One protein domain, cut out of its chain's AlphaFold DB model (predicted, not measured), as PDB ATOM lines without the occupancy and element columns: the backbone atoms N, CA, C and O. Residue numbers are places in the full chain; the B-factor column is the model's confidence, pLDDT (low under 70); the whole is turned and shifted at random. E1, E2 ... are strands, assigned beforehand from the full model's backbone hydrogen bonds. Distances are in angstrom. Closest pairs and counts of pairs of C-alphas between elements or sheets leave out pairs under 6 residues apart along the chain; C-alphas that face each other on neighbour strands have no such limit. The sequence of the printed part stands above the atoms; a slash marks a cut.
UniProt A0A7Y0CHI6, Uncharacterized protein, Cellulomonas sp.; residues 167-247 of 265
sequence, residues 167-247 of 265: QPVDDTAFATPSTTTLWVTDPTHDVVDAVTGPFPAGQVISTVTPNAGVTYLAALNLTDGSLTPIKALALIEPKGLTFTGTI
ATOM      1  N   GLN A 167      11.046 -30.736  26.278       97.31
ATOM      2  CA  GLN A 167      11.061 -29.551  25.415       97.31
ATOM      3  C   GLN A 167       9.990 -29.697  24.318       97.31
ATOM      4  O   GLN A 167       9.645 -30.840  23.998       97.31
ATOM      5  N   PRO A 168       9.510 -28.587  23.728       96.94
ATOM      6  CA  PRO A 168       8.646 -28.619  22.551       96.94
ATOM      7  C   PRO A 168       9.367 -29.242  21.354       96.94
ATOM      8  O   PRO A 168      10.586 -29.080  21.201       96.94
ATOM      9  N   VAL A 169       8.614 -29.948  20.517       96.75
ATOM     10  CA  VAL A 169       9.069 -30.407  19.205       96.75
ATOM     11  C   VAL A 169       8.066 -29.951  18.137       96.75
ATOM     12  O   VAL A 169       6.957 -29.557  18.478       96.75
ATOM     13  N   ASP A 170       8.530 -29.856  16.893       93.00
ATOM     14  CA  ASP A 170       7.756 -29.383  15.728       93.00
ATOM     15  C   ASP A 170       7.401 -30.584  14.863       93.00
ATOM     16  O   ASP A 170       6.273 -31.046  14.838       93.00
ATOM     17  N   ASP A 171       8.415 -31.199  14.259       94.62
ATOM     18  CA  ASP A 171       8.262 -32.405  13.460       94.62
ATOM     19  C   ASP A 171       8.978 -33.599  14.079       94.62
ATOM     20  O   ASP A 171      10.028 -33.481  14.720       94.62
ATOM     21  N   THR A 172       8.450 -34.792  13.807       97.12
ATOM     22  CA  THR A 172       9.081 -36.062  14.168       97.12
ATOM     23  C   THR A 172       9.061 -37.036  12.994       97.12
ATOM     24  O   THR A 172       8.022 -37.310  12.399       97.12
ATOM     25  N   ALA A 173      10.217 -37.624  12.693       96.31
ATOM     26  CA  ALA A 173      10.394 -38.603  11.632       96.31
ATOM     27  C   ALA A 173      10.973 -39.917  12.173       96.31
ATOM     28  O   ALA A 173      11.839 -39.945  13.051       96.31
ATOM     29  N   PHE A 174      10.511 -41.031  11.605       96.50
ATOM     30  CA  PHE A 174      10.903 -42.377  12.013       96.50
ATOM     31  C   PHE A 174      11.688 -43.076  10.905       96.50
ATOM     32  O   PHE A 174      11.208 -43.221   9.779       96.50
ATOM     33  N   ALA A 175      12.876 -43.568  11.236       95.31
ATOM     34  CA  ALA A 175      13.663 -44.383  10.329       95.31
ATOM     35  C   ALA A 175      13.068 -45.792  10.205       95.31
ATOM     36  O   ALA A 175      12.651 -46.426  11.181       95.31
ATOM     37  N   THR A 176      13.084 -46.320   8.987       92.69
ATOM     38  CA  THR A 176      12.678 -47.687   8.649       92.69
ATOM     39  C   THR A 176      13.890 -48.489   8.165       92.69
ATOM     40  O   THR A 176      14.920 -47.894   7.852       92.69
ATOM     41  N   PRO A 177      13.808 -49.828   8.049       89.62
ATOM     42  CA  PRO A 177      14.918 -50.624   7.523       89.62
ATOM     43  C   PRO A 177      15.381 -50.230   6.110       89.62
ATOM     44  O   PRO A 177      16.529 -50.486   5.766       89.62
ATOM     45  N   SER A 178      14.505 -49.636   5.291       87.81
ATOM     46  CA  SER A 178      14.826 -49.194   3.926       87.81
ATOM     47  C   SER A 178      15.238 -47.724   3.837       87.81
ATOM     48  O   SER A 178      15.607 -47.259   2.759       87.81
ATOM     49  N   THR A 179      15.168 -46.984   4.944       88.75
ATOM     50  CA  THR A 179      15.522 -45.568   5.005       88.75
ATOM     51  C   THR A 179      17.011 -45.365   4.754       88.75
ATOM     52  O   THR A 179      17.855 -46.027   5.353       88.75
ATOM     53  N   THR A 180      17.339 -44.402   3.898       89.25
ATOM     54  CA  THR A 180      18.725 -44.067   3.540       89.25
ATOM     55  C   THR A 180      19.041 -42.584   3.693       89.25
ATOM     56  O   THR A 180      20.206 -42.231   3.873       89.25
ATOM     57  N   THR A 181      18.023 -41.719   3.640       95.56
ATOM     58  CA  THR A 181      18.193 -40.261   3.664       95.56
ATOM     59  C   THR A 181      17.125 -39.613   4.536       95.56
ATOM     60  O   THR A 181      15.934 -39.849   4.317       95.56
ATOM     61  N   LEU A 182      17.544 -38.783   5.491       96.38
ATOM     62  CA  LEU A 182      16.688 -37.802   6.159       96.38
ATOM     63  C   LEU A 182      16.753 -36.495   5.364       96.38
ATOM     64  O   LEU A 182      17.837 -35.947   5.176       96.38
ATOM     65  N   TRP A 183      15.604 -36.005   4.920       96.31
ATOM     66  CA  TRP A 183      15.452 -34.672   4.353       96.31
ATOM     67  C   TRP A 183      14.994 -33.715   5.439       96.31
ATOM     68  O   TRP A 183      14.071 -34.029   6.195       96.31
ATOM     69  N   VAL A 184      15.648 -32.561   5.500       97.06
ATOM     70  CA  VAL A 184      15.408 -31.538   6.515       97.06
ATOM     71  C   VAL A 184      15.262 -30.194   5.825       97.06
ATOM     72  O   VAL A 184      16.111 -29.841   5.009       97.06
ATOM     73  N   THR A 185      14.205 -29.442   6.120       95.12
ATOM     74  CA  THR A 185      14.138 -28.043   5.679       95.12
ATOM     75  C   THR A 185      14.875 -27.157   6.676       95.12
ATOM     76  O   THR A 185      14.645 -27.260   7.881       95.12
ATOM     77  N   ASP A 186      15.750 -26.291   6.169       95.38
ATOM     78  CA  ASP A 186      16.471 -25.280   6.942       95.38
ATOM     79  C   ASP A 186      16.074 -23.893   6.414       95.38
ATOM     80  O   ASP A 186      16.660 -23.379   5.451       95.38
ATOM     81  N   PRO A 187      15.014 -23.289   6.980       91.00
ATOM     82  CA  PRO A 187      14.526 -21.996   6.524       91.00
ATOM     83  C   PRO A 187      15.472 -20.839   6.870       91.00
ATOM     84  O   PRO A 187      15.389 -19.799   6.218       91.00
ATOM     85  N   THR A 188      16.358 -20.986   7.862       92.31
ATOM     86  CA  THR A 188      17.337 -19.946   8.216       92.31
ATOM     87  C   THR A 188      18.378 -19.785   7.110       92.31
ATOM     88  O   THR A 188      18.801 -18.664   6.811       92.31
ATOM     89  N   HIS A 189      18.747 -20.890   6.461       94.06
ATOM     90  CA  HIS A 189      19.701 -20.908   5.357       94.06
ATOM     91  C   HIS A 189      19.051 -20.975   3.961       94.06
ATOM     92  O   HIS A 189      19.776 -20.891   2.971       94.06
ATOM     93  N   ASP A 190      17.719 -21.076   3.871       94.31
ATOM     94  CA  ASP A 190      16.947 -21.230   2.621       94.31
ATOM     95  C   ASP A 190      17.380 -22.463   1.803       94.31
ATOM     96  O   ASP A 190      17.574 -22.412   0.584       94.31
ATOM     97  N   VAL A 191      17.578 -23.593   2.491       96.12
ATOM     98  CA  VAL A 191      18.001 -24.864   1.883       96.12
ATOM     99  C   VAL A 191      17.160 -26.047   2.358       96.12
ATOM    100  O   VAL A 191      16.420 -25.985   3.341       96.12
ATOM    101  N   VAL A 192      17.280 -27.156   1.627       96.00
ATOM    102  CA  VAL A 192      16.829 -28.478   2.069       96.00
ATOM    103  C   VAL A 192      18.056 -29.377   2.137       96.00
ATOM    104  O   VAL A 192      18.694 -29.638   1.114       96.00
ATOM    105  N   ASP A 193      18.378 -29.855   3.333       97.44
ATOM    106  CA  ASP A 193      19.524 -30.718   3.579       97.44
ATOM    107  C   ASP A 193      19.166 -32.191   3.386       97.44
ATOM    108  O   ASP A 193      18.145 -32.683   3.874       97.44
ATOM    109  N   ALA A 194      20.050 -32.912   2.697       96.75
ATOM    110  CA  ALA A 194      20.011 -34.364   2.586       96.75
ATOM    111  C   ALA A 194      21.039 -34.970   3.545       96.75
ATOM    112  O   ALA A 194      22.240 -35.004   3.261       96.75
ATOM    113  N   VAL A 195      20.575 -35.482   4.680       96.06
ATOM    114  CA  VAL A 195      21.432 -36.161   5.650       96.06
ATOM    115  C   VAL A 195      21.427 -37.653   5.346       96.06
ATOM    116  O   VAL A 195      20.409 -38.334   5.476       96.06
ATOM    117  N   THR A 196      22.584 -38.173   4.944       92.50
ATOM    118  CA  THR A 196      22.778 -39.596   4.641       92.50
ATOM    119  C   THR A 196      23.650 -40.253   5.699       92.50
ATOM    120  O   THR A 196      24.554 -39.639   6.269       92.50
ATOM    121  N   GLY A 197      23.379 -41.523   5.981       83.56
ATOM    122  CA  GLY A 197      24.121 -42.278   6.979       83.56
ATOM    123  C   GLY A 197      23.364 -43.515   7.447       83.56
ATOM    124  O   GLY A 197      22.263 -43.790   6.968       83.56
ATOM    125  N   PRO A 198      23.948 -44.288   8.376       84.81
ATOM    126  CA  PRO A 198      23.233 -45.388   8.992       84.81
ATOM    127  C   PRO A 198      22.130 -44.830   9.897       84.81
ATOM    128  O   PRO A 198      22.419 -44.246  10.941       84.81
ATOM    129  N   PHE A 199      20.875 -45.055   9.517       91.69
ATOM    130  CA  PHE A 199      19.712 -44.816  10.365       91.69
ATOM    131  C   PHE A 199      19.178 -46.169  10.842       91.69
ATOM    132  O   PHE A 199      18.595 -46.906  10.044       91.69
ATOM    133  N   PRO A 200      19.408 -46.567  12.108       92.25
ATOM    134  CA  PRO A 200      18.852 -47.804  12.627       92.25
ATOM    135  C   PRO A 200      17.331 -47.818  12.480       92.25
ATOM    136  O   PRO A 200      16.660 -46.824  12.755       92.25
ATOM    137  N   ALA A 201      16.779 -48.961  12.081       92.62
ATOM    138  CA  ALA A 201      15.335 -49.132  12.021       92.62
ATOM    139  C   ALA A 201      14.702 -48.821  13.390       92.62
ATOM    140  O   ALA A 201      15.173 -49.304  14.421       92.62
ATOM    141  N   GLY A 202      13.654 -47.997  13.389       93.25
ATOM    142  CA  GLY A 202      12.998 -47.528  14.606       93.25
ATOM    143  C   GLY A 202      13.698 -46.358  15.305       93.25
ATOM    144  O   GLY A 202      13.214 -45.927  16.350       93.25
ATOM    145  N   GLN A 203      14.798 -45.820  14.759       96.19
ATOM    146  CA  GLN A 203      15.343 -44.542  15.222       96.19
ATOM    147  C   GLN A 203      14.316 -43.433  14.990       96.19
ATOM    148  O   GLN A 203      13.730 -43.335  13.913       96.19
ATOM    149  N   VAL A 204      14.135 -42.583  15.996       97.81
ATOM    150  CA  VAL A 204      13.218 -41.445  15.947       97.81
ATOM    151  C   VAL A 204      14.025 -40.163  16.042       97.81
ATOM    152  O   VAL A 204      14.884 -40.041  16.920       97.81
ATOM    153  N   ILE A 205      13.783 -39.238  15.120       98.00
ATOM    154  CA  ILE A 205      14.430 -37.928  15.079       98.00
ATOM    155  C   ILE A 205      13.343 -36.866  15.118       98.00
ATOM    156  O   ILE A 205      12.398 -36.944  14.338       98.00
ATOM    157  N   SER A 206      13.505 -35.882  15.996       98.19
ATOM    158  CA  SER A 206      12.584 -34.756  16.129       98.19
ATOM    159  C   SER A 206      13.305 -33.421  15.950       98.19
ATOM    160  O   SER A 206      14.476 -33.280  16.329       98.19
ATOM    161  N   THR A 207      12.586 -32.449  15.398       97.88
ATOM    162  CA  THR A 207      12.925 -31.025  15.394       97.88
ATOM    163  C   THR A 207      12.573 -30.472  16.770       97.88
ATOM    164  O   THR A 207      11.401 -30.410  17.113       97.88
ATOM    165  N   VAL A 208      13.560 -30.094  17.581       97.88
ATOM    166  CA  VAL A 208      13.324 -29.509  18.910       97.88
ATOM    167  C   VAL A 208      13.284 -27.993  18.807       97.88
ATOM    168  O   VAL A 208      14.293 -27.394  18.436       97.88
ATOM    169  N   THR A 209      12.163 -27.389  19.201       95.12
ATOM    170  CA  THR A 209      11.873 -25.947  19.136       95.12
ATOM    171  C   THR A 209      11.835 -25.345  20.546       95.12
ATOM    172  O   THR A 209      10.774 -25.079  21.110       95.12
ATOM    173  N   PRO A 210      12.994 -25.146  21.200       91.19
ATOM    174  CA  PRO A 210      13.007 -24.635  22.563       91.19
ATOM    175  C   PRO A 210      12.431 -23.213  22.624       91.19
ATOM    176  O   PRO A 210      12.734 -22.374  21.780       91.19
ATOM    177  N   ASN A 211      11.707 -22.895  23.705       85.69
ATOM    178  CA  ASN A 211      11.175 -21.543  23.962       85.69
ATOM    179  C   ASN A 211      12.251 -20.439  23.927       85.69
ATOM    180  O   ASN A 211      11.948 -19.263  23.734       85.69
ATOM    181  N   ALA A 212      13.510 -20.810  24.174       83.81
ATOM    182  CA  ALA A 212      14.669 -19.950  24.015       83.81
ATOM    183  C   ALA A 212      15.852 -20.756  23.466       83.81
ATOM    184  O   ALA A 212      16.216 -21.792  24.024       83.81
ATOM    185  N   GLY A 213      16.497 -20.237  22.422       88.06
ATOM    186  CA  GLY A 213      17.652 -20.862  21.783       88.06
ATOM    187  C   GLY A 213      17.423 -21.104  20.297       88.06
ATOM    188  O   GLY A 213      16.477 -20.580  19.718       88.06
ATOM    189  N   VAL A 214      18.331 -21.870  19.696       91.81
ATOM    190  CA  VAL A 214      18.226 -22.305  18.300       91.81
ATOM    191  C   VAL A 214      17.501 -23.642  18.229       91.81
ATOM    192  O   VAL A 214      17.677 -24.488  19.111       91.81
ATOM    193  N   THR A 215      16.711 -23.828  17.179       96.19
ATOM    194  CA  THR A 215      16.083 -25.106  16.845       96.19
ATOM    195  C   THR A 215      17.153 -26.118  16.433       96.19
ATOM    196  O   THR A 215      18.160 -25.749  15.829       96.19
ATOM    197  N   TYR A 216      16.989 -27.394  16.790       97.44
ATOM    198  CA  TYR A 216      17.999 -28.425  16.518       97.44
ATOM    199  C   TYR A 216      17.392 -29.820  16.345       97.44
ATOM    200  O   TYR A 216      16.288 -30.098  16.804       97.44
ATOM    201  N   LEU A 217      18.148 -30.732  15.725       98.19
ATOM    202  CA  LEU A 217      17.765 -32.141  15.607       98.19
ATOM    203  C   LEU A 217      18.147 -32.931  16.860       98.19
ATOM    204  O   LEU A 217      19.302 -32.894  17.308       98.19
ATOM    205  N   ALA A 218      17.217 -33.727  17.378       98.31
ATOM    206  CA  ALA A 218      17.462 -34.645  18.483       98.31
ATOM    207  C   ALA A 218      16.996 -36.064  18.163       98.31
ATOM    208  O   ALA A 218      15.975 -36.267  17.514       98.31
ATOM    209  N   ALA A 219      17.724 -37.055  18.675       97.88
ATOM    210  CA  ALA A 219      17.205 -38.410  18.773       97.88
ATOM    211  C   ALA A 219      16.205 -38.476  19.937       97.88
ATOM    212  O   ALA A 219      16.558 -38.123  21.067       97.88
ATOM    213  N   LEU A 220      14.988 -38.938  19.656       98.62
ATOM    214  CA  LEU A 220      13.923 -39.102  20.641       98.62
ATOM    215  C   LEU A 220      13.903 -40.534  21.191       98.62
ATOM    216  O   LEU A 220      13.870 -41.513  20.444       98.62
ATOM    217  N   ASN A 221      13.861 -40.657  22.515       98.44
ATOM    218  CA  ASN A 221      13.623 -41.919  23.200       98.44
ATOM    219  C   ASN A 221      12.126 -42.098  23.507       98.44
ATOM    220  O   ASN A 221      11.569 -41.442  24.385       98.44
ATOM    221  N   LEU A 222      11.476 -43.045  22.828       98.44
ATOM    222  CA  LEU A 222      10.043 -43.322  22.999       98.44
ATOM    223  C   LEU A 222       9.666 -43.939  24.357       98.44
ATOM    224  O   LEU A 222       8.480 -44.089  24.656       98.44
ATOM    225  N   THR A 223      10.627 -44.372  25.173       97.88
ATOM    226  CA  THR A 223      10.350 -44.936  26.500       97.88
ATOM    227  C   THR A 223      10.168 -43.844  27.542       97.88
ATOM    228  O   THR A 223       9.198 -43.891  28.295       97.88
ATOM    229  N   ASP A 224      11.082 -42.875  27.584       97.94
ATOM    230  CA  ASP A 224      11.136 -41.856  28.634       97.94
ATOM    231  C   ASP A 224      10.922 -40.422  28.134       97.94
ATOM    232  O   ASP A 224      10.790 -39.526  28.965       97.94
ATOM    233  N   GLY A 225      10.814 -40.205  26.821       98.31
ATOM    234  CA  GLY A 225      10.621 -38.890  26.207       98.31
ATOM    235  C   GLY A 225      11.894 -38.047  26.123       98.31
ATOM    236  O   GLY A 225      11.828 -36.886  25.733       98.31
ATOM    237  N   SER A 226      13.059 -38.583  26.500       98.50
ATOM    238  CA  SER A 226      14.310 -37.825  26.454       98.50
ATOM    239  C   SER A 226      14.727 -37.484  25.020       98.50
ATOM    240  O   SER A 226      14.607 -38.293  24.096       98.50
ATOM    241  N   LEU A 227      15.254 -36.269  24.857       98.56
ATOM    242  CA  LEU A 227      15.744 -35.717  23.597       98.56
ATOM    243  C   LEU A 227      17.268 -35.585  23.681       98.56
ATOM    244  O   LEU A 227      17.791 -34.850  24.519       98.56
ATOM    245  N   THR A 228      17.992 -36.307  22.825       98.31
ATOM    246  CA  THR A 228      19.461 -36.249  22.762       98.31
ATOM    247  C   THR A 228      19.906 -35.491  21.510       98.31
ATOM    248  O   THR A 228      19.740 -36.026  20.412       98.31
ATOM    249  N   PRO A 229      20.504 -34.287  21.631       97.81
ATOM    250  CA  PRO A 229      20.937 -33.506  20.473       97.81
ATOM    251  C   PRO A 229      21.913 -34.267  19.568       97.81
ATOM    252  O   PRO A 229      22.911 -34.831  20.036       97.81
ATOM    253  N   ILE A 230      21.682 -34.223  18.256       96.56
ATOM    254  CA  ILE A 230      22.561 -34.826  17.249       96.56
ATOM    255  C   ILE A 230      23.644 -33.809  16.878       96.56
ATOM    256  O   ILE A 230      23.548 -33.081  15.896       96.56
ATOM    257  N   LYS A 231      24.716 -33.757  17.675       95.06
ATOM    258  CA  LYS A 231      25.775 -32.730  17.562       95.06
ATOM    259  C   LYS A 231      26.424 -32.621  16.179       95.06
ATOM    260  O   LYS A 231      26.885 -31.546  15.815       95.06
ATOM    261  N   ALA A 232      26.481 -33.719  15.427       94.06
ATOM    262  CA  ALA A 232      27.037 -33.727  14.075       94.06
ATOM    263  C   ALA A 232      26.213 -32.890  13.076       94.06
ATOM    264  O   ALA A 232      26.742 -32.514  12.037       94.06
ATOM    265  N   LEU A 233      24.951 -32.591  13.399       95.00
ATOM    266  CA  LEU A 233      24.009 -31.838  12.569       95.00
ATOM    267  C   LEU A 233      23.671 -30.465  13.173       95.00
ATOM    268  O   LEU A 233      22.679 -29.858  12.802       95.00
ATOM    269  N   ALA A 234      24.490 -29.962  14.103       94.81
ATOM    270  CA  ALA A 234      24.211 -28.728  14.847       94.81
ATOM    271  C   ALA A 234      24.252 -27.433  14.008       94.81
ATOM    272  O   ALA A 234      24.006 -26.366  14.554       94.81
ATOM    273  N   LEU A 235      24.624 -27.516  12.725       94.19
ATOM    274  CA  LEU A 235      24.594 -26.383  11.790       94.19
ATOM    275  C   LEU A 235      23.271 -26.283  11.021       94.19
ATOM    276  O   LEU A 235      23.054 -25.268  10.373       94.19
ATOM    277  N   ILE A 236      22.438 -27.325  11.077       95.94
ATOM    278  CA  ILE A 236      21.103 -27.324  10.483       95.94
ATOM    279  C   ILE A 236      20.154 -26.710  11.512       95.94
ATOM    280  O   ILE A 236      20.133 -27.167  12.659       95.94
ATOM    281  N   GLU A 237      19.367 -25.717  11.107       95.44
ATOM    282  CA  GLU A 237      18.256 -25.169  11.891       95.44
ATOM    283  C   GLU A 237      16.936 -25.744  11.352       95.44
ATOM    284  O   GLU A 237      16.315 -25.152  10.470       95.44
ATOM    285  N   PRO A 238      16.527 -26.944  11.810       96.00
ATOM    286  CA  PRO A 238      15.460 -27.695  11.167       96.00
ATOM    287  C   PRO A 238      14.097 -27.040  11.366       96.00
ATOM    288  O   PRO A 238      13.824 -26.465  12.417       96.00
ATOM    289  N   LYS A 239      13.208 -27.219  10.392       89.88
ATOM    290  CA  LYS A 239      11.766 -27.108  10.608       89.88
ATOM    291  C   LYS A 239      11.083 -28.429  10.255       89.88
ATOM    292  O   LYS A 239      10.769 -29.221  11.135       89.88
ATOM    293  N   GLY A 240      11.011 -28.721   8.959       91.12
ATOM    294  CA  GLY A 240      10.338 -29.896   8.414       91.12
ATOM    295  C   GLY A 240      11.226 -31.137   8.312       91.12
ATOM    296  O   GLY A 240      12.387 -31.008   7.906       91.12
ATOM    297  N   LEU A 241      10.688 -32.333   8.591       94.56
ATOM    298  CA  LEU A 241      11.429 -33.606   8.515       94.56
ATOM    299  C   LEU A 241      10.725 -34.684   7.685       94.56
ATOM    300  O   LEU A 241       9.548 -34.977   7.869       94.56
ATOM    301  N   THR A 242      11.478 -35.397   6.846       92.81
ATOM    302  CA  THR A 242      10.987 -36.659   6.276       92.81
ATOM    303  C   THR A 242      12.107 -37.633   5.944       92.81
ATOM    304  O   THR A 242      13.185 -37.251   5.496       92.81
ATOM    305  N   PHE A 243      11.852 -38.924   6.134       93.38
ATOM    306  CA  PHE A 243      12.761 -39.970   5.691       93.38
ATOM    307  C   PHE A 243      12.360 -40.495   4.316       93.38
ATOM    308  O   PHE A 243      11.195 -40.776   4.046       93.38
ATOM    309  N   THR A 244      13.360 -40.734   3.474       90.38
ATOM    310  CA  THR A 244      13.213 -41.480   2.220       90.38
ATOM    311  C   THR A 244      14.153 -42.678   2.208       90.38
ATOM    312  O   THR A 244      15.134 -42.748   2.958       90.38
ATOM    313  N   GLY A 245      13.823 -43.659   1.379       83.25
ATOM    314  CA  GLY A 245      14.517 -44.934   1.318       83.25
ATOM    315  C   GLY A 245      14.501 -45.533  -0.077       83.25
ATOM    316  O   GLY A 245      13.821 -45.040  -0.976       83.25
ATOM    317  N   THR A 246      15.242 -46.621  -0.258       67.62
ATOM    318  CA  THR A 246      15.144 -47.429  -1.476       67.62
ATOM    319  C   THR A 246      13.845 -48.228  -1.455       67.62
ATOM    320  O   THR A 246      13.606 -49.003  -0.530       67.62
ATOM    321  N   ILE A 247      13.015 -48.057  -2.484       55.03
ATOM    322  CA  ILE A 247      11.907 -48.973  -2.758       55.03
ATOM    323  C   ILE A 247      12.533 -50.261  -3.292       55.03
ATOM    324  O   ILE A 247      13.190 -50.236  -4.333       55.03
TER     325      ILE A 247
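What this domain is: This is residues 167 to 247 of the 265 residues of an uncharacterized protein of Cellulomonas sp. (UniProt A0A7Y0CHI6). Two small antiparallel sheets lie partly face to face as a sandwich, their strands running nearly along each other: E1, E4, E5 and E6 make one layer, E3, E2 and E7 the other. The edge strands E1 and E7 come near each other along one side, while the link after E6, residues 230 to 240, passes along the opposite side and then crosses to E7. The printed part has 81 residues and no named helix; seven named strands, E1 to E7 in order, hold 38 of them, under half, and the class is all strand. The sheet orders are E1 - E4 - E5 - E6 and E3 - E2 - E7. The whole is compact, with a radius of gyration of the C-alphas of 12.1 A, and spans 39 by 33 by 19 A.

How they stand to each other: E1, residues 169 to 174, is an edge strand, antiparallel to E4, residues 204 to 208, with N 170 and O 207 2.9 A apart, within hydrogen-bond range. E2, residues 179 to 186, forms a hairpin with E3, residues 191 to 196; N 193 and O 184 are 2.8 A apart. E4 forms a hairpin with E5, residues 216 to 220, with N 208 and O 216 2.8 A apart. E5 forms a hairpin with E6, residues 227 to 229, at 134 degrees between directions, with N 219 and O 228 2.9 A apart. E4, E5 and E6 are a meander, each the antiparallel neighbour of the one before. E7, residues 241 to 245, is antiparallel to E2, with N 183 and O 242 2.8 A apart. The two sheets form a sandwich, two sheets face to face, 11.2 A centre to centre where they face, with best planes 21 degrees apart and strands at 17 degrees. The closest C-alphas of E1 and E7 are those of Ala 173 and Thr 242, 5.7 A apart. E3 and E6 are apart.

Where its parts are: E1 begins at C-alpha 169, (9.069, -30.407, 19.205), and is 14.1 A long. E2, the longest strand at 20.4 A, ends at C-alpha 186, (16.471, -25.280, 6.942). E3 measures 15.7 A, E4 12.3 A and E5 12.1 A; E6 has three residues. E7, 13.8 A, ends at C-alpha 245, (14.517, -44.934, 1.318).

The domain as a whole: The C-alphas farthest apart, those of Ala 212 and Ile 247, are 39.6 A apart. The printed part has no cut. The link E6 to E7, 11 residues, is long. Mean pLDDT of the printed part is 93.6; residues 246 to 247 are under 70.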